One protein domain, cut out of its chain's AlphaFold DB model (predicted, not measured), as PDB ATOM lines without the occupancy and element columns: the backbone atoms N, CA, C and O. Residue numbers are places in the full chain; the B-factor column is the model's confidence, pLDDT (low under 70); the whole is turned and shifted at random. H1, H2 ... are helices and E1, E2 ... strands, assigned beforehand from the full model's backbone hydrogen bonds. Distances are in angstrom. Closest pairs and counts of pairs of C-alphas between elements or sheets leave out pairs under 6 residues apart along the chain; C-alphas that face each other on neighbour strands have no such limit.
ATOM      1  N   TRP A  10     241.134 256.565 214.367       85.75
ATOM      2  CA  TRP A  10     242.199 255.788 214.983       85.75
ATOM      3  C   TRP A  10     242.120 255.863 216.497       85.75
ATOM      4  O   TRP A  10     242.167 256.950 217.073       85.75
ATOM      5  N   THR A  11     242.056 254.704 217.143       83.38
ATOM      6  CA  THR A  11     242.230 254.609 218.594       83.38
ATOM      7  C   THR A  11     243.600 254.034 218.912       83.38
ATOM      8  O   THR A  11     244.095 253.124 218.240       83.38
ATOM      9  N   SER A  12     244.213 254.560 219.963       77.06
ATOM     10  CA  SER A  12     245.494 254.093 220.482       77.06
ATOM     11  C   SER A  12     245.286 253.258 221.735       77.06
ATOM     12  O   SER A  12     244.258 253.357 222.404       77.06
ATOM     13  N   SER A  13     246.272 252.429 222.054       70.12
ATOM     14  CA  SER A  13     246.307 251.732 223.336       70.12
ATOM     15  C   SER A  13     246.768 252.678 224.443       70.12
ATOM     16  O   SER A  13     247.552 253.596 224.200       70.12
ATOM     17  N   PHE A  14     246.327 252.414 225.669       71.94
ATOM     18  CA  PHE A  14     246.895 253.046 226.853       71.94
ATOM     19  C   PHE A  14     248.201 252.356 227.257       71.94
ATOM     20  O   PHE A  14     248.332 251.131 227.176       71.94
ATOM     21  N   LEU A  15     249.164 253.161 227.683       72.00
ATOM     22  CA  LEU A  15     250.379 252.748 228.367       72.00
ATOM     23  C   LEU A  15     250.054 252.380 229.830       72.00
ATOM     24  O   LEU A  15     248.973 252.713 230.323       72.00
ATOM     25  N   PRO A  16     250.965 251.697 230.554       74.19
ATOM     26  CA  PRO A  16     250.732 251.309 231.949       74.19
ATOM     27  C   PRO A  16     250.449 252.478 232.904       74.19
ATOM     28  O   PRO A  16     249.803 252.283 233.928       74.19
ATOM     29  N   ASP A  17     250.921 253.682 232.572       77.50
ATOM     30  CA  ASP A  17     250.668 254.925 233.311       77.50
ATOM     31  C   ASP A  17     249.325 255.590 232.945       77.50
ATOM     32  O   ASP A  17     248.993 256.649 233.472       77.50
ATOM     33  N   GLY A  18     248.545 254.974 232.051       71.94
ATOM     34  CA  GLY A  18     247.271 255.495 231.563       71.94
ATOM     35  C   GLY A  18     247.404 256.553 230.466       71.94
ATOM     36  O   GLY A  18     246.383 257.028 229.973       71.94
ATOM     37  N   ALA A  19     248.617 256.918 230.042       74.44
ATOM     38  CA  ALA A  19     248.800 257.813 228.906       74.44
ATOM     39  C   ALA A  19     248.506 257.073 227.589       74.44
ATOM     40  O   ALA A  19     248.804 255.885 227.461       74.44
ATOM     41  N   PRO A  20     247.943 257.725 226.563       73.00
ATOM     42  CA  PRO A  20     247.750 257.071 225.277       73.00
ATOM     43  C   PRO A  20     249.089 256.934 224.536       73.00
ATOM     44  O   PRO A  20     249.902 257.861 224.544       73.00
ATOM     45  N   ALA A  21     249.324 255.816 223.846       73.50
ATOM     46  CA  ALA A  21     250.620 255.528 223.220       73.50
ATOM     47  C   ALA A  21     251.028 256.557 222.142       73.50
ATOM     48  O   ALA A  21     252.218 256.834 221.970       73.50
ATOM     49  N   TRP A  22     250.064 257.210 221.480       72.62
ATOM     50  CA  TRP A  22     250.345 258.286 220.515       72.62
ATOM     51  C   TRP A  22     251.040 259.509 221.133       72.62
ATOM     52  O   TRP A  22     251.737 260.233 220.420       72.62
ATOM     53  N   SER A  23     250.915 259.726 222.449       70.19
ATOM     54  CA  SER A  23     251.587 260.838 223.139       70.19
ATOM     55  C   SER A  23     253.119 260.718 223.113       70.19
ATOM     56  O   SER A  23     253.812 261.733 223.169       70.19
ATOM     57  N   TRP A  24     253.650 259.500 222.951       66.44
ATOM     58  CA  TRP A  24     255.085 259.231 222.823       66.44
ATOM     59  C   TRP A  24     255.540 259.156 221.359       66.44
ATOM     60  O   TRP A  24     256.625 259.632 221.024       66.44
ATOM     61  N   GLY A  25     254.723 258.557 220.486       59.91
ATOM     62  CA  GLY A  25     255.105 258.236 219.105       59.91
ATOM     63  C   GLY A  25     254.946 259.372 218.089       59.91
ATOM     64  O   GLY A  25     255.600 259.347 217.046       59.91
ATOM     65  N   GLU A  26     254.168 260.417 218.397       63.06
ATOM     66  CA  GLU A  26     253.965 261.564 217.498       63.06
ATOM     67  C   GLU A  26     254.403 262.912 218.123       63.06
ATOM     68  O   GLU A  26     253.573 263.793 218.369       63.06
ATOM     69  N   PRO A  27     255.716 263.174 218.321       53.59
ATOM     70  CA  PRO A  27     256.202 264.413 218.947       53.59
ATOM     71  C   PRO A  27     255.767 265.698 218.227       53.59
ATOM     72  O   PRO A  27     255.666 266.759 218.842       53.59
ATOM     73  N   LYS A  28     255.520 265.623 216.911       49.09
ATOM     74  CA  LYS A  28     255.030 266.756 216.103       49.09
ATOM     75  C   LYS A  28     253.548 267.055 216.339       49.09
ATOM     76  O   LYS A  28     253.142 268.198 216.169       49.09
ATOM     77  N   VAL A  29     252.772 266.061 216.765       51.16
ATOM     78  CA  VAL A  29     251.367 266.217 217.161       51.16
ATOM     79  C   VAL A  29     251.278 266.705 218.607       51.16
ATOM     80  O   VAL A  29     250.485 267.593 218.904       51.16
ATOM     81  N   ALA A  30     252.182 266.239 219.474       50.03
ATOM     82  CA  ALA A  30     252.290 266.679 220.866       50.03
ATOM     83  C   ALA A  30     252.764 268.142 221.045       50.03
ATOM     84  O   ALA A  30     252.519 268.738 222.091       50.03
ATOM     85  N   ARG A  31     253.442 268.747 220.053       47.59
ATOM     86  CA  ARG A  31     254.071 270.082 220.189       47.59
ATOM     87  C   ARG A  31     253.263 271.280 219.676       47.59
ATOM     88  O   ARG A  31     253.780 272.393 219.737       47.59
ATOM     89  N   GLY A  32     252.028 271.120 219.197       43.72
ATOM     90  CA  GLY A  32     251.279 272.305 218.742       43.72
ATOM     91  C   GLY A  32     249.865 272.107 218.214       43.72
ATOM     92  O   GLY A  32     249.119 273.080 218.142       43.72
ATOM     93  N   SER A  33     249.451 270.886 217.882       51.03
ATOM     94  CA  SER A  33     248.055 270.603 217.542       51.03
ATOM     95  C   SER A  33     247.327 270.097 218.784       51.03
ATOM     96  O   SER A  33     247.530 268.951 219.180       51.03
ATOM     97  N   LYS A  34     246.458 270.919 219.387       55.94
ATOM     98  CA  LYS A  34     245.397 270.398 220.260       55.94
ATOM     99  C   LYS A  34     244.513 269.511 219.381       55.94
ATOM    100  O   LYS A  34     243.725 270.031 218.601       55.94
ATOM    101  N   ARG A  35     244.726 268.195 219.406       62.28
ATOM    102  CA  ARG A  35     243.770 267.257 218.819       62.28
ATOM    103  C   ARG A  35     242.657 267.075 219.835       62.28
ATOM    104  O   ARG A  35     242.940 266.736 220.984       62.28
ATOM    105  N   ASP A  36     241.424 267.295 219.402       68.62
ATOM    106  CA  ASP A  36     240.263 266.924 220.197       68.62
ATOM    107  C   ASP A  36     240.304 265.405 220.382       68.62
ATOM    108  O   ASP A  36     240.271 264.633 219.420       68.62
ATOM    109  N   CYS A  37     240.500 264.982 221.626       71.19
ATOM    110  CA  CYS A  37     240.520 263.577 221.989       71.19
ATOM    111  C   CYS A  37     239.097 263.144 222.310       71.19
ATOM    112  O   CYS A  37     238.354 263.869 222.974       71.19
ATOM    113  N   TYR A  38     238.728 261.950 221.861       77.88
ATOM    114  CA  TYR A  38     237.413 261.385 222.120       77.88
ATOM    115  C   TYR A  38     237.547 259.968 222.662       77.88
ATOM    116  O   TYR A  38     238.391 259.194 222.212       77.88
ATOM    117  N   GLU A  39     236.677 259.619 223.599       80.44
ATOM    118  CA  GLU A  39     236.375 258.235 223.930       80.44
ATOM    119  C   GLU A  39     235.309 257.723 222.965       80.44
ATOM    120  O   GLU A  39     234.268 258.360 222.786       80.44
ATOM    121  N   LEU A  40     235.560 256.560 222.371       83.94
ATOM    122  CA  LEU A  40     234.579 255.833 221.579       83.94
ATOM    123  C   LEU A  40     233.939 254.754 222.453       83.94
ATOM    124  O   LEU A  40     234.609 253.815 222.881       83.94
ATOM    125  N   HIS A  41     232.639 254.891 222.698       86.50
ATOM    126  CA  HIS A  41     231.824 253.940 223.448       86.50
ATOM    127  C   HIS A  41     230.963 253.151 222.467       86.50
ATOM    128  O   HIS A  41     230.255 253.747 221.661       86.50
ATOM    129  N   PHE A  42     231.025 251.827 222.527       88.12
ATOM    130  CA  PHE A  42     230.288 250.932 221.635       88.12
ATOM    131  C   PHE A  42     230.005 249.602 222.335       88.12
ATOM    132  O   PHE A  42     230.624 249.263 223.349       88.12
ATOM    133  N   ARG A  43     229.071 248.836 221.776       89.62
ATOM    134  CA  ARG A  43     228.764 247.479 222.216       89.62
ATOM    135  C   ARG A  43     229.663 246.495 221.480       89.62
ATOM    136  O   ARG A  43     229.605 246.390 220.262       89.62
ATOM    137  N   ALA A  44     230.551 245.824 222.208       86.62
ATOM    138  CA  ALA A  44     231.575 244.975 221.596       86.62
ATOM    139  C   ALA A  44     231.002 243.752 220.860       86.62
ATOM    140  O   ALA A  44     231.647 243.242 219.953       86.62
ATOM    141  N   ASP A  45     229.810 243.296 221.247       90.50
ATOM    142  CA  ASP A  45     229.044 242.226 220.604       90.50
ATOM    143  C   ASP A  45     228.385 242.646 219.279       90.50
ATOM    144  O   ASP A  45     227.918 241.786 218.540       90.50
ATOM    145  N   GLU A  46     228.367 243.944 218.968       89.06
ATOM    146  CA  GLU A  46     227.771 244.513 217.751       89.06
ATOM    147  C   GLU A  46     228.830 245.003 216.746       89.06
ATOM    148  O   GLU A  46     228.488 245.671 215.774       89.06
ATOM    149  N   VAL A  47     230.114 244.708 216.987       91.69
ATOM    150  CA  VAL A  47     231.238 245.153 216.152       91.69
ATOM    151  C   VAL A  47     231.912 243.971 215.478       91.69
ATOM    152  O   VAL A  47     232.473 243.099 216.146       91.69
ATOM    153  N   GLU A  48     231.977 244.014 214.153       94.38
ATOM    154  CA  GLU A  48     232.767 243.078 213.360       94.38
ATOM    155  C   GLU A  48     234.183 243.633 213.164       94.38
ATOM    156  O   GLU A  48     234.419 244.549 212.375       94.38
ATOM    157  N   ALA A  49     235.156 243.086 213.897       94.12
ATOM    158  CA  ALA A  49     236.543 243.547 213.851       94.12
ATOM    159  C   ALA A  49     237.509 242.472 213.340       94.12
ATOM    160  O   ALA A  49     237.650 241.405 213.939       94.12
ATOM    161  N   TYR A  50     238.287 242.800 212.305       96.50
ATOM    162  CA  TYR A  50     239.411 241.963 211.889       96.50
ATOM    163  C   TYR A  50     240.600 242.172 212.832       96.50
ATOM    164  O   TYR A  50     241.061 243.298 213.025       96.50
ATOM    165  N   THR A  51     241.127 241.099 213.422       95.81
ATOM    166  CA  THR A  51     242.273 241.183 214.339       95.81
ATOM    167  C   THR A  51     243.551 240.708 213.662       95.81
ATOM    168  O   THR A  51     243.621 239.586 213.181       95.81
ATOM    169  N   ILE A  52     244.587 241.542 213.714       95.25
ATOM    170  CA  ILE A  52     245.959 241.186 213.361       95.25
ATOM    171  C   ILE A  52     246.714 240.920 214.668       95.25
ATOM    172  O   ILE A  52     247.023 241.851 215.420       95.25
ATOM    173  N   ASP A  53     246.996 239.650 214.959       95.19
ATOM    174  CA  ASP A  53     247.825 239.227 216.100       95.19
ATOM    175  C   ASP A  53     249.190 238.678 215.649       95.19
ATOM    176  O   ASP A  53     250.093 238.472 216.462       95.19
ATOM    177  N   SER A  54     249.363 238.478 214.342       96.00
ATOM    178  CA  SER A  54     250.550 237.905 213.722       96.00
ATOM    179  C   SER A  54     250.703 238.315 212.248       96.00
ATOM    180  O   SER A  54     249.773 238.823 211.618       96.00
ATOM    181  N   LEU A  55     251.883 238.050 211.675       95.69
ATOM    182  CA  LEU A  55     252.150 238.295 210.256       95.69
ATOM    183  C   LEU A  55     251.212 237.499 209.321       95.69
ATOM    184  O   LEU A  55     250.714 238.096 208.365       95.69
ATOM    185  N   PRO A  56     250.921 236.201 209.558       97.62
ATOM    186  CA  PRO A  56     249.923 235.465 208.782       97.62
ATOM    187  C   PRO A  56     248.562 236.159 208.675       97.62
ATOM    188  O   PRO A  56     248.036 236.215 207.565       97.62
ATOM    189  N   ASP A  57     248.050 236.738 209.765       97.38
ATOM    190  CA  ASP A  57     246.763 237.456 209.769       97.38
ATOM    191  C   ASP A  57     246.823 238.675 208.836       97.38
ATOM    192  O   ASP A  57     245.951 238.903 208.000       97.38
ATOM    193  N   TYR A  58     247.911 239.447 208.893       95.69
ATOM    194  CA  TYR A  58     248.095 240.561 207.961       95.69
ATOM    195  C   TYR A  58     248.145 240.095 206.499       95.69
ATOM    196  O   TYR A  58     247.507 240.692 205.630       95.69
ATOM    197  N   LEU A  59     248.872 239.013 206.209       96.81
ATOM    198  CA  LEU A  59     248.947 238.477 204.850       96.81
ATOM    199  C   LEU A  59     247.603 237.914 204.379       96.81
ATOM    200  O   LEU A  59     247.290 238.006 203.193       96.81
ATOM    201  N   GLU A  60     246.806 237.339 205.274       97.94
ATOM    202  CA  GLU A  60     245.436 236.925 204.983       97.94
ATOM    203  C   GLU A  60     244.556 238.128 204.629       97.94
ATOM    204  O   GLU A  60     243.901 238.104 203.585       97.94
ATOM    205  N   LEU A  61     244.630 239.220 205.395       96.62
ATOM    206  CA  LEU A  61     243.915 240.458 205.090       96.62
ATOM    207  C   LEU A  61     244.291 241.015 203.704       96.62
ATOM    208  O   LEU A  61     243.411 241.356 202.912       96.62
ATOM    209  N   VAL A  62     245.585 241.046 203.361       96.62
ATOM    210  CA  VAL A  62     246.060 241.468 202.026       96.62
ATOM    211  C   VAL A  62     245.562 240.523 200.925       96.62
ATOM    212  O   VAL A  62     245.210 240.974 199.834       96.62
ATOM    213  N   ARG A  63     245.511 239.208 201.180       97.12
ATOM    214  CA  ARG A  63     244.998 238.222 200.212       97.12
ATOM    215  C   ARG A  63     243.494 238.359 199.983       97.12
ATOM    216  O   ARG A  63     243.070 238.220 198.835       97.12
ATOM    217  N   GLY A  64     242.725 238.612 201.042       97.50
ATOM    218  CA  GLY A  64     241.271 238.781 200.991       97.50
ATOM    219  C   GLY A  64     240.852 240.101 200.346       97.50
ATOM    220  O   GLY A  64     239.910 240.135 199.555       97.50
ATOM    221  N   PHE A  65     241.608 241.171 200.601       96.69
ATOM    222  CA  PHE A  65     241.300 242.519 200.125       96.69
ATOM    223  C   PHE A  65     242.505 243.151 199.413       96.69
ATOM    224  O   PHE A  65     243.060 244.134 199.900       96.69
ATOM    225  N   PRO A  66     242.940 242.624 198.258       95.62
ATOM    226  CA  PRO A  66     244.140 243.113 197.596       95.62
ATOM    227  C   PRO A  66     243.904 244.461 196.903       95.62
ATOM    228  O   PRO A  66     242.974 244.620 196.113       95.62
ATOM    229  N   ALA A  67     244.812 245.407 197.130       93.06
ATOM    230  CA  ALA A  67     244.957 246.646 196.375       93.06
ATOM    231  C   ALA A  67     246.365 246.723 195.775       93.06
ATOM    232  O   ALA A  67     247.359 246.823 196.497       93.06
ATOM    233  N   CYS A  68     246.460 246.695 194.447       92.62
ATOM    234  CA  CYS A  68     247.717 246.948 193.749       92.62
ATOM    235  C   CYS A  68     248.007 248.449 193.750       92.62
ATOM    236  O   CYS A  68     247.153 249.250 193.372       92.62
ATOM    237  N   THR A  69     249.215 248.831 194.143       87.19
ATOM    238  CA  THR A  69     249.652 250.229 194.129       87.19
ATOM    239  C   THR A  69     250.524 250.517 192.906       87.19
ATOM    240  O   THR A  69     251.107 249.615 192.303       87.19
ATOM    241  N   SER A  70     250.609 251.790 192.513       88.19
ATOM    242  CA  SER A  70     251.377 252.232 191.338       88.19
ATOM    243  C   SER A  70     252.885 251.968 191.445       88.19
ATOM    244  O   SER A  70     253.559 251.879 190.424       88.19
ATOM    245  N   ASP A  71     253.404 251.784 192.660       88.94
ATOM    246  CA  ASP A  71     254.789 251.394 192.965       88.94
ATOM    247  C   ASP A  71     255.029 249.869 192.877       88.94
ATOM    248  O   ASP A  71     256.062 249.375 193.321       88.94
ATOM    249  N   GLY A  72     254.077 249.105 192.330       91.69
ATOM    250  CA  GLY A  72     254.198 247.662 192.101       91.69
ATOM    251  C   GLY A  72     253.910 246.783 193.322       91.69
ATOM    252  O   GLY A  72     253.815 245.562 193.168       91.69
ATOM    253  N   LYS A  73     253.712 247.380 194.504       92.81
ATOM    254  CA  LYS A  73     253.370 246.669 195.746       92.81
ATOM    255  C   LYS A  73     251.914 246.181 195.742       92.81
ATOM    256  O   LYS A  73     251.083 246.617 194.940       92.81
ATOM    257  N   ILE A  74     251.604 245.272 196.662       94.62
ATOM    258  CA  ILE A  74     250.238 244.831 196.968       94.62
ATOM    259  C   ILE A  74     249.932 245.127 198.433       94.62
ATOM    260  O   ILE A  74     250.726 244.806 199.308       94.62
ATOM    261  N   ASN A  75     248.803 245.773 198.705       92.69
ATOM    262  CA  ASN A  75     248.404 246.208 200.044       92.69
ATOM    263  C   ASN A  75     246.920 245.920 200.285       92.69
ATOM    264  O   ASN A  75     246.278 245.248 199.482       92.69
ATOM    265  N   VAL A  76     246.383 246.426 201.392       94.00
ATOM    266  CA  VAL A  76     244.977 246.249 201.765       94.00
ATOM    267  C   VAL A  76     244.094 247.284 201.063       94.00
ATOM    268  O   VAL A  76     244.366 248.485 201.095       94.00
ATOM    269  N   HIS A  77     243.007 246.827 200.447       94.00
ATOM    270  CA  HIS A  77     241.965 247.662 199.862       94.00
ATOM    271  C   HIS A  77     240.973 248.112 200.939       94.00
ATOM    272  O   HIS A  77     239.874 247.574 201.056       94.00
ATOM    273  N   TRP A  78     241.338 249.134 201.710       93.00
ATOM    274  CA  TRP A  78     240.586 249.548 202.901       93.00
ATOM    275  C   TRP A  78     239.098 249.829 202.680       93.00
ATOM    276  O   TRP A  78     238.297 249.413 203.507       93.00
ATOM    277  N   SER A  79     238.697 250.437 201.557       92.44
ATOM    278  CA  SER A  79     237.268 250.669 201.280       92.44
ATOM    279  C   SER A  79     236.461 249.373 201.180       92.44
ATOM    280  O   SER A  79     235.314 249.355 201.590       92.44
ATOM    281  N   ARG A  80     237.070 248.281 200.699       94.69
ATOM    282  CA  ARG A  80     236.418 246.967 200.628       94.69
ATOM    283  C   ARG A  80     236.464 246.234 201.960       94.69
ATOM    284  O   ARG A  80     235.574 245.452 202.249       94.69
ATOM    285  N   VAL A  81     237.487 246.488 202.778       95.56
ATOM    286  CA  VAL A  81     237.501 246.005 204.166       95.56
ATOM    287  C   VAL A  81     236.351 246.642 204.946       95.56
ATOM    288  O   VAL A  81     235.663 245.933 205.663       95.56
ATOM    289  N   ALA A  82     236.090 247.938 204.739       93.81
ATOM    290  CA  ALA A  82     234.994 248.671 205.378       93.81
ATOM    291  C   ALA A  82     233.587 248.172 204.982       93.81
ATOM    292  O   ALA A  82     232.619 248.470 205.671       93.81
ATOM    293  N   GLU A  83     233.458 247.426 203.879       94.25
ATOM    294  CA  GLU A  83     232.201 246.771 203.481       94.25
ATOM    295  C   GLU A  83     231.914 245.502 204.305       94.25
ATOM    296  O   GLU A  83     230.799 244.987 204.257       94.25
ATOM    297  N   VAL A  84     232.917 244.974 205.017       95.44
ATOM    298  CA  VAL A  84     232.855 243.677 205.717       95.44
ATOM    299  C   VAL A  84     233.120 243.811 207.214       95.44
ATOM    300  O   VAL A  84     232.512 243.097 208.003       95.44
ATOM    301  N   PHE A  85     234.030 244.701 207.603       95.62
ATOM    302  CA  PHE A  85     234.439 244.913 208.985       95.62
ATOM    303  C   PHE A  85     234.256 246.373 209.370       95.62
ATOM    304  O   PHE A  85     234.625 247.281 208.620       95.62
ATOM    305  N   ASP A  86     233.797 246.590 210.595       94.06
ATOM    306  CA  ASP A  86     233.715 247.915 211.191       94.06
ATOM    307  C   ASP A  86     235.090 248.439 211.595       94.06
ATOM    308  O   ASP A  86     235.352 249.644 211.563       94.06
ATOM    309  N   ALA A  87     235.994 247.533 211.972       94.06
ATOM    310  CA  ALA A  87     237.318 247.892 212.445       94.06
ATOM    311  C   ALA A  87     238.390 246.863 212.087       94.06
ATOM    312  O   ALA A  87     238.134 245.671 211.916       94.06
ATOM    313  N   VAL A  88     239.638 247.326 212.051       94.88
ATOM    314  CA  VAL A  88     240.821 246.464 212.013       94.88
ATOM    315  C   VAL A  88     241.672 246.775 213.232       94.88
ATOM    316  O   VAL A  88     242.120 247.907 213.420       94.88
ATOM    317  N   ARG A  89     241.893 245.767 214.072       93.44
ATOM    318  CA  ARG A  89     242.640 245.872 215.324       93.44
ATOM    319  C   ARG A  89     243.995 245.190 215.204       93.44
ATOM    320  O   ARG A  89     244.066 243.990 214.964       93.44
ATOM    321  N   LEU A  90     245.062 245.926 215.481       91.62
ATOM    322  CA  LEU A  90     246.406 245.398 215.667       91.62
ATOM    323  C   LEU A  90     246.671 245.187 217.160       91.62
ATOM    324  O   LEU A  90     246.666 246.126 217.960       91.62
ATOM    325  N   ARG A  91     246.904 243.935 217.558       89.81
ATOM    326  CA  ARG A  91     247.309 243.613 218.933       89.81
ATOM    327  C   ARG A  91     248.795 243.889 219.134       89.81
ATOM    328  O   ARG A  91     249.566 243.901 218.182       89.81
ATOM    329  N   ALA A  92     249.216 244.047 220.391       87.31
ATOM    330  CA  ALA A  92     250.619 244.297 220.736       87.31
ATOM    331  C   ALA A  92     251.565 243.217 220.181       87.31
ATOM    332  O   ALA A  92     252.627 243.530 219.650       87.31
ATOM    333  N   ARG A  93     251.150 241.946 220.239       89.94
ATOM    334  CA  ARG A  93     251.888 240.835 219.630       89.94
ATOM    335  C   ARG A  93     251.971 240.982 218.108       89.94
ATOM    336  O   ARG A  93     253.057 240.865 217.546       89.94
ATOM    337  N   GLY A  94     250.849 241.302 217.464       89.81
ATOM    338  CA  GLY A  94     250.794 241.583 216.031       89.81
ATOM    339  C   GLY A  94     251.741 242.707 215.631       89.81
ATOM    340  O   GLY A  94     252.508 242.535 214.689       89.81
ATOM    341  N   LEU A  95     251.765 243.809 216.385       87.62
ATOM    342  CA  LEU A  95     252.680 244.927 216.159       87.62
ATOM    343  C   LEU A  95     254.142 244.459 216.145       87.62
ATOM    344  O   LEU A  95     254.838 244.693 215.161       87.62
ATOM    345  N   VAL A  96     254.576 243.740 217.186       89.25
ATOM    346  CA  VAL A  96     255.963 243.253 217.330       89.25
ATOM    347  C   VAL A  96     256.387 242.337 216.178       89.25
ATOM    348  O   VAL A  96     257.543 242.371 215.767       89.25
ATOM    349  N   HIS A  97     255.476 241.514 215.657       89.88
ATOM    350  CA  HIS A  97     255.812 240.497 214.654       89.88
ATOM    351  C   HIS A  97     255.488 240.875 213.207       89.88
ATOM    352  O   HIS A  97     255.868 240.135 212.303       89.88
ATOM    353  N   THR A  98     254.775 241.977 212.976       90.94
ATOM    354  CA  THR A  98     254.218 242.300 211.651       90.94
ATOM    355  C   THR A  98     254.665 243.664 211.145       90.94
ATOM    356  O   THR A  98     254.878 243.829 209.945       90.94
ATOM    357  N   ALA A  99     254.801 244.657 212.029       88.31
ATOM    358  CA  ALA A  99     255.130 246.012 211.603       88.31
ATOM    359  C   ALA A  99     256.548 246.083 211.025       88.31
ATOM    360  O   ALA A  99     257.510 245.620 211.633       88.31
ATOM    361  N   GLY A 100     256.666 246.657 209.828       88.94
ATOM    362  CA  GLY A 100     257.934 246.789 209.112       88.94
ATOM    363  C   GLY A 100     258.512 245.484 208.559       88.94
ATOM    364  O   GLY A 100     259.587 245.520 207.966       88.94
ATOM    365  N   VAL A 101     257.826 244.349 208.711       92.44
ATOM    366  CA  VAL A 101     258.285 243.070 208.162       92.44
ATOM    367  C   VAL A 101     257.935 242.999 206.678       92.44
ATOM    368  O   VAL A 101     256.764 242.938 206.303       92.44
ATOM    369  N   GLU A 102     258.960 243.011 205.826       94.50
ATOM    370  CA  GLU A 102     258.789 242.811 204.388       94.50
ATOM    371  C   GLU A 102     258.297 241.390 204.100       94.50
ATOM    372  O   GLU A 102     258.760 240.403 204.676       94.50
ATOM    373  N   SER A 103     257.309 241.278 203.224       95.38
ATOM    374  CA  SER A 103     256.695 240.008 202.848       95.38
ATOM    375  C   SER A 103     256.178 240.065 201.419       95.38
ATOM    376  O   SER A 103     256.241 241.099 200.755       95.38
ATOM    377  N   GLU A 104     255.647 238.944 200.935       96.06
ATOM    378  CA  GLU A 104     255.158 238.828 199.568       96.06
ATOM    379  C   GLU A 104     253.774 238.173 199.510       96.06
ATOM    380  O   GLU A 104     253.491 237.182 200.187       96.06
ATOM    381  N   VAL A 105     252.906 238.715 198.655       95.19
ATOM    382  CA  VAL A 105     251.628 238.103 198.283       95.19
ATOM    383  C   VAL A 105     251.524 238.095 196.762       95.19
ATOM    384  O   VAL A 105     251.593 239.138 196.119       95.19
ATOM    385  N   LYS A 106     251.327 236.908 196.171       93.44
ATOM    386  CA  LYS A 106     251.181 236.724 194.712       93.44
ATOM    387  C   LYS A 106     252.348 237.331 193.903       93.44
ATOM    388  O   LYS A 106     252.103 238.000 192.899       93.44
ATOM    389  N   GLY A 107     253.599 237.143 194.337       94.19
ATOM    390  CA  GLY A 107     254.764 237.673 193.614       94.19
ATOM    391  C   GLY A 107     255.002 239.174 193.796       94.19
ATOM    392  O   GLY A 107     255.814 239.749 193.076       94.19
ATOM    393  N   ARG A 108     254.249 239.845 194.681       94.94
ATOM    394  CA  ARG A 108     254.339 241.293 194.899       94.94
ATOM    395  C   ARG A 108     254.672 241.610 196.355       94.94
ATOM    396  O   ARG A 108     254.055 241.022 197.248       94.94
ATOM    397  N   PRO A 109     255.582 242.564 196.605       95.94
ATOM    398  CA  PRO A 109     255.969 242.937 197.957       95.94
ATOM    399  C   PRO A 109     254.825 243.629 198.704       95.94
ATOM    400  O   PRO A 109     254.045 244.392 198.124       95.94
ATOM    401  N   THR A 110     254.767 243.392 200.011       94.94
ATOM    402  CA  THR A 110     253.821 243.988 200.955       94.94
ATOM    403  C   THR A 110     254.494 244.194 202.310       94.94
ATOM    404  O   THR A 110     255.452 243.495 202.640       94.94
ATOM    405  N   VAL A 111     254.026 245.176 203.077       93.44
ATOM    406  CA  VAL A 111     254.559 245.487 204.407       93.44
ATOM    407  C   VAL A 111     253.566 246.357 205.178       93.44
ATOM    408  O   VAL A 111     253.045 247.346 204.651       93.44
ATOM    409  N   LEU A 112     253.303 245.998 206.437       90.69
ATOM    410  CA  LEU A 112     252.466 246.789 207.336       90.69
ATOM    411  C   LEU A 112     253.294 247.936 207.930       90.69
ATOM    412  O   LEU A 112     254.283 247.692 208.617       90.69
ATOM    413  N   HIS A 113     252.880 249.183 207.699       86.00
ATOM    414  CA  HIS A 113     253.564 250.377 208.210       86.00
ATOM    415  C   HIS A 113     252.593 251.402 208.780       86.00
ATOM    416  O   HIS A 113     251.451 251.507 208.328       86.00
ATOM    417  N   GLY A 114     253.085 252.215 209.716       78.69
ATOM    418  CA  GLY A 114     252.367 253.361 210.256       78.69
ATOM    419  C   GLY A 114     251.533 253.037 211.490       78.69
ATOM    420  O   GLY A 114     250.968 253.943 212.069       78.69
ATOM    421  N   TRP A 115     251.425 251.782 211.918       82.88
ATOM    422  CA  TRP A 115     250.572 251.391 213.048       82.88
ATOM    423  C   TRP A 115     251.296 251.457 214.405       82.88
ATOM    424  O   TRP A 115     250.861 250.855 215.380       82.88
ATOM    425  N   GLU A 116     252.434 252.147 214.496       75.25
ATOM    426  CA  GLU A 116     253.304 252.104 215.676       75.25
ATOM    427  C   GLU A 116     252.699 252.832 216.890       75.25
ATOM    428  O   GLU A 116     253.039 252.517 218.029       75.25
ATOM    429  N   SER A 117     251.796 253.789 216.652       70.50
ATOM    430  CA  SER A 117     251.145 254.597 217.696       70.50
ATOM    431  C   SER A 117     249.651 254.307 217.862       70.50
ATOM    432  O   SER A 117     249.027 254.810 218.802       70.50
ATOM    433  N   GLU A 118     249.060 253.502 216.978       80.19
ATOM    434  CA  GLU A 118     247.622 253.249 216.926       80.19
ATOM    435  C   GLU A 118     247.319 251.753 216.862       80.19
ATOM    436  O   GLU A 118     247.990 250.987 216.179       80.19
ATOM    437  N   SER A 119     246.290 251.322 217.590       83.50
ATOM    438  CA  SER A 119     245.987 249.900 217.768       83.50
ATOM    439  C   SER A 119     244.711 249.459 217.072       83.50
ATOM    440  O   SER A 119     244.537 248.270 216.836       83.50
ATOM    441  N   THR A 120     243.801 250.375 216.735       90.31
ATOM    442  CA  THR A 120     242.588 250.040 215.979       90.31
ATOM    443  C   THR A 120     242.262 251.145 214.985       90.31
ATOM    444  O   THR A 120     242.236 252.321 215.352       90.31
ATOM    445  N   ALA A 121     242.002 250.748 213.742       92.06
ATOM    446  CA  ALA A 121     241.438 251.590 212.702       92.06
ATOM    447  C   ALA A 121     239.943 251.286 212.580       92.06
ATOM    448  O   ALA A 121     239.576 250.208 212.111       92.06
ATOM    449  N   TRP A 122     239.093 252.220 212.992       92.06
ATOM    450  CA  TRP A 122     237.651 252.152 212.776       92.06
ATOM    451  C   TRP A 122     237.338 252.660 211.373       92.06
ATOM    452  O   TRP A 122     237.626 253.811 211.035       92.06
ATOM    453  N   LEU A 123     236.811 251.765 210.546       93.12
ATOM    454  CA  LEU A 123     236.496 251.986 209.138       93.12
ATOM    455  C   LEU A 123     235.052 252.461 208.956       93.12
ATOM    456  O   LEU A 123     234.759 253.199 208.016       93.12
ATOM    457  N   THR A 124     234.179 252.076 209.882       90.69
ATOM    458  CA  THR A 124     232.801 252.550 210.012       90.69
ATOM    459  C   THR A 124     232.550 252.983 211.459       90.69
ATOM    460  O   THR A 124     233.327 252.685 212.371       90.69
ATOM    461  N   VAL A 125     231.468 253.732 211.676       86.19
ATOM    462  CA  VAL A 125     230.971 254.010 213.027       86.19
ATOM    463  C   VAL A 125     230.013 252.877 213.401       86.19
ATOM    464  O   VAL A 125     229.015 252.713 212.695       86.19
ATOM    465  N   PRO A 126     230.271 252.118 214.481       82.62
ATOM    466  CA  PRO A 126     229.391 251.028 214.882       82.62
ATOM    467  C   PRO A 126     227.971 251.508 215.203       82.62
ATOM    468  O   PRO A 126     227.796 252.647 215.663       82.62
ATOM    469  N   PRO A 127     226.952 250.647 215.044       82.25
ATOM    470  CA  PRO A 127     225.603 250.943 215.506       82.25
ATOM    471  C   PRO A 127     225.596 251.372 216.979       82.25
ATOM    472  O   PRO A 127     226.241 250.766 217.831       82.25
ATOM    473  N   GLY A 128     224.897 252.469 217.281       84.25
ATOM    474  CA  GLY A 128     224.778 252.975 218.652       84.25
ATOM    475  C   GLY A 128     226.076 253.502 219.276       84.25
ATOM    476  O   GLY A 128     226.067 253.829 220.464       84.25
ATOM    477  N   ALA A 129     227.172 253.610 218.516       88.25
ATOM    478  CA  ALA A 129     228.412 254.158 219.039       88.25
ATOM    479  C   ALA A 129     228.257 255.636 219.422       88.25
ATOM    480  O   ALA A 129     227.615 256.425 218.725       88.25
ATOM    481  N   ALA A 130     228.896 256.016 220.524       87.56
ATOM    482  CA  ALA A 130     228.937 257.385 221.010       87.56
ATOM    483  C   ALA A 130     230.384 257.868 221.116       87.56
ATOM    484  O   ALA A 130     231.250 257.173 221.648       87.56
ATOM    485  N   LEU A 131     230.629 259.087 220.637       85.56
ATOM    486  CA  LEU A 131     231.886 259.800 220.840       85.56
ATOM    487  C   LEU A 131     231.717 260.793 221.986       85.56
ATOM    488  O   LEU A 131     230.805 261.622 221.968       85.56
ATOM    489  N   ARG A 132     232.614 260.740 222.970       84.25
ATOM    490  CA  ARG A 132     232.644 261.680 224.095       84.25
ATOM    491  C   ARG A 132     233.969 262.424 224.110       84.25
ATOM    492  O   ARG A 132     235.011 261.789 224.163       84.25
ATOM    493  N   ALA A 133     233.931 263.755 224.100       80.12
ATOM    494  CA  ALA A 133     235.142 264.561 224.218       80.12
ATOM    495  C   ALA A 133     235.838 264.320 225.570       80.12
ATOM    496  O   ALA A 133     235.181 264.282 226.617       80.12
ATOM    497  N   VAL A 134     237.161 264.184 225.531       69.81
ATOM    498  CA  VAL A 134     238.035 264.147 226.707       69.81
ATOM    499  C   VAL A 134     238.505 265.578 226.965       69.81
ATOM    500  O   VAL A 134     239.077 266.202 226.071       69.81
TER     501      VAL A 134
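AT A GLANCE: This is residues 10 to 134 of the 135 residues of an uncharacterized protein of Saccharopolyspora sp. 5K548 (UniProt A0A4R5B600). What does the model look like at first sight? A small sheet of three strands, E2, E5 and E8, makes the middle; off one of its faces lie two small hairpins, E3 with E4 and E6 with E7, with helix H3 between them and E2, while H5 is by the last residue of E2, Ile 52, and a separate two-stranded ribbon, E1 with E9, lies away from the hairpins, on the other side of the sheet. The short helices H1 and H2 are off to one side, on a long opening stretch of loop. What are its parts and its size? The printed part has 125 residues with five named helices and nine named strands, in the order H1 H2 E1 E2 H3 E3 E4 H4 E5 H5 E6 E7 E8 E9; the three-stranded sheet runs E2 E5 E8 and is mixed. The class is mixed, helices and strands, with 60 residues, under half, in named elements. The whole is compact, with a radius of gyration of the C-alphas of 15.6 A and spans of 45 by 33 by 27 A.

IN THESE COORDINATES: What comes first along the printed part? Residues 10 to 21 hold no named element, and C-alpha 10 stands at (242.199, 255.788, 214.983). H1 is residues 22 to 25, H2 residues 27 to 30, E1 residues 38 to 41, 9.4 A long, and E2 residues 49 to 52, 9.7 A long. What follows E2? H3, residues 55 to 64, is the longest helix at 14.3 A and begins at C-alpha 55, (252.150, 238.295, 210.256). Then come E3, residues 66 to 68, E4, residues 74 to 76, H4, residues 78 to 81, and E5, residues 87 to 90, 10.0 A long. And the rest? H5 is residues 92 to 98, 10.0 A long, followed by E6, residues 103 to 105, E7, residues 108 to 110, and E8, residues 120 to 122. E9, residues 130 to 133, is 10.0 A long and ends at C-alpha 133, (235.142, 264.561, 224.218).

HOW THE PARTS SIT: Where do the first residues go, and what is beside them? Residues 10 to 11 are paired antiparallel with residues 120 to 121 of the edge strand E8. E8 is antiparallel to the inner strand E5 at 170 degrees, with N 88 and O 121 at 2.9 A, and E5 is parallel to the edge strand E2 at 21 degrees, with N 52 and O 89 at 2.8 A. How do the ribbon and the two short helices stand? E1 and E9 are antiparallel at 154 degrees, with N 39 and O 132 at 2.8 A. H1 and H2 are close but not clearly touching, their closest C-alphas being Ser 23 and Ala 30 at 6.3 A. What is around H3? H3 and H5 each only graze the sheet, and they touch each other, closest at the C-alphas of Leu 55 and Thr 98, 4.7 A, about perpendicular, only just, at 71 degrees. The closest C-alphas of H3 and E4 are Val 62 and Val 76, 4.9 A; those of E4 and E7 are Ile 74 and Thr 110, 5.4 A. H4 is near H3 and E3. What do the backbones show? Hairpin E3 and E4 has N 67 and O 75 at 2.8 A, and hairpin E6 and E7 has N 110 and O 103 at 2.8 A. In H3 and H5 every O i to N i+4 pair is within hydrogen-bond range; H1, H2 and H4 are too short for such a pair, and their single O i to N i+3 pair is within range in H1 and H4 but not in H2.

THE WHOLE: How large is it? The two C-alphas farthest apart, those of Gly 107 and Val 134, are 45.6 A apart. Is the printed part unbroken? It has no cut, and no link is long. Where is confidence low? The mean pLDDT of the printed part is 85.1, and residues 24 to 36 and residue 134 are under 70.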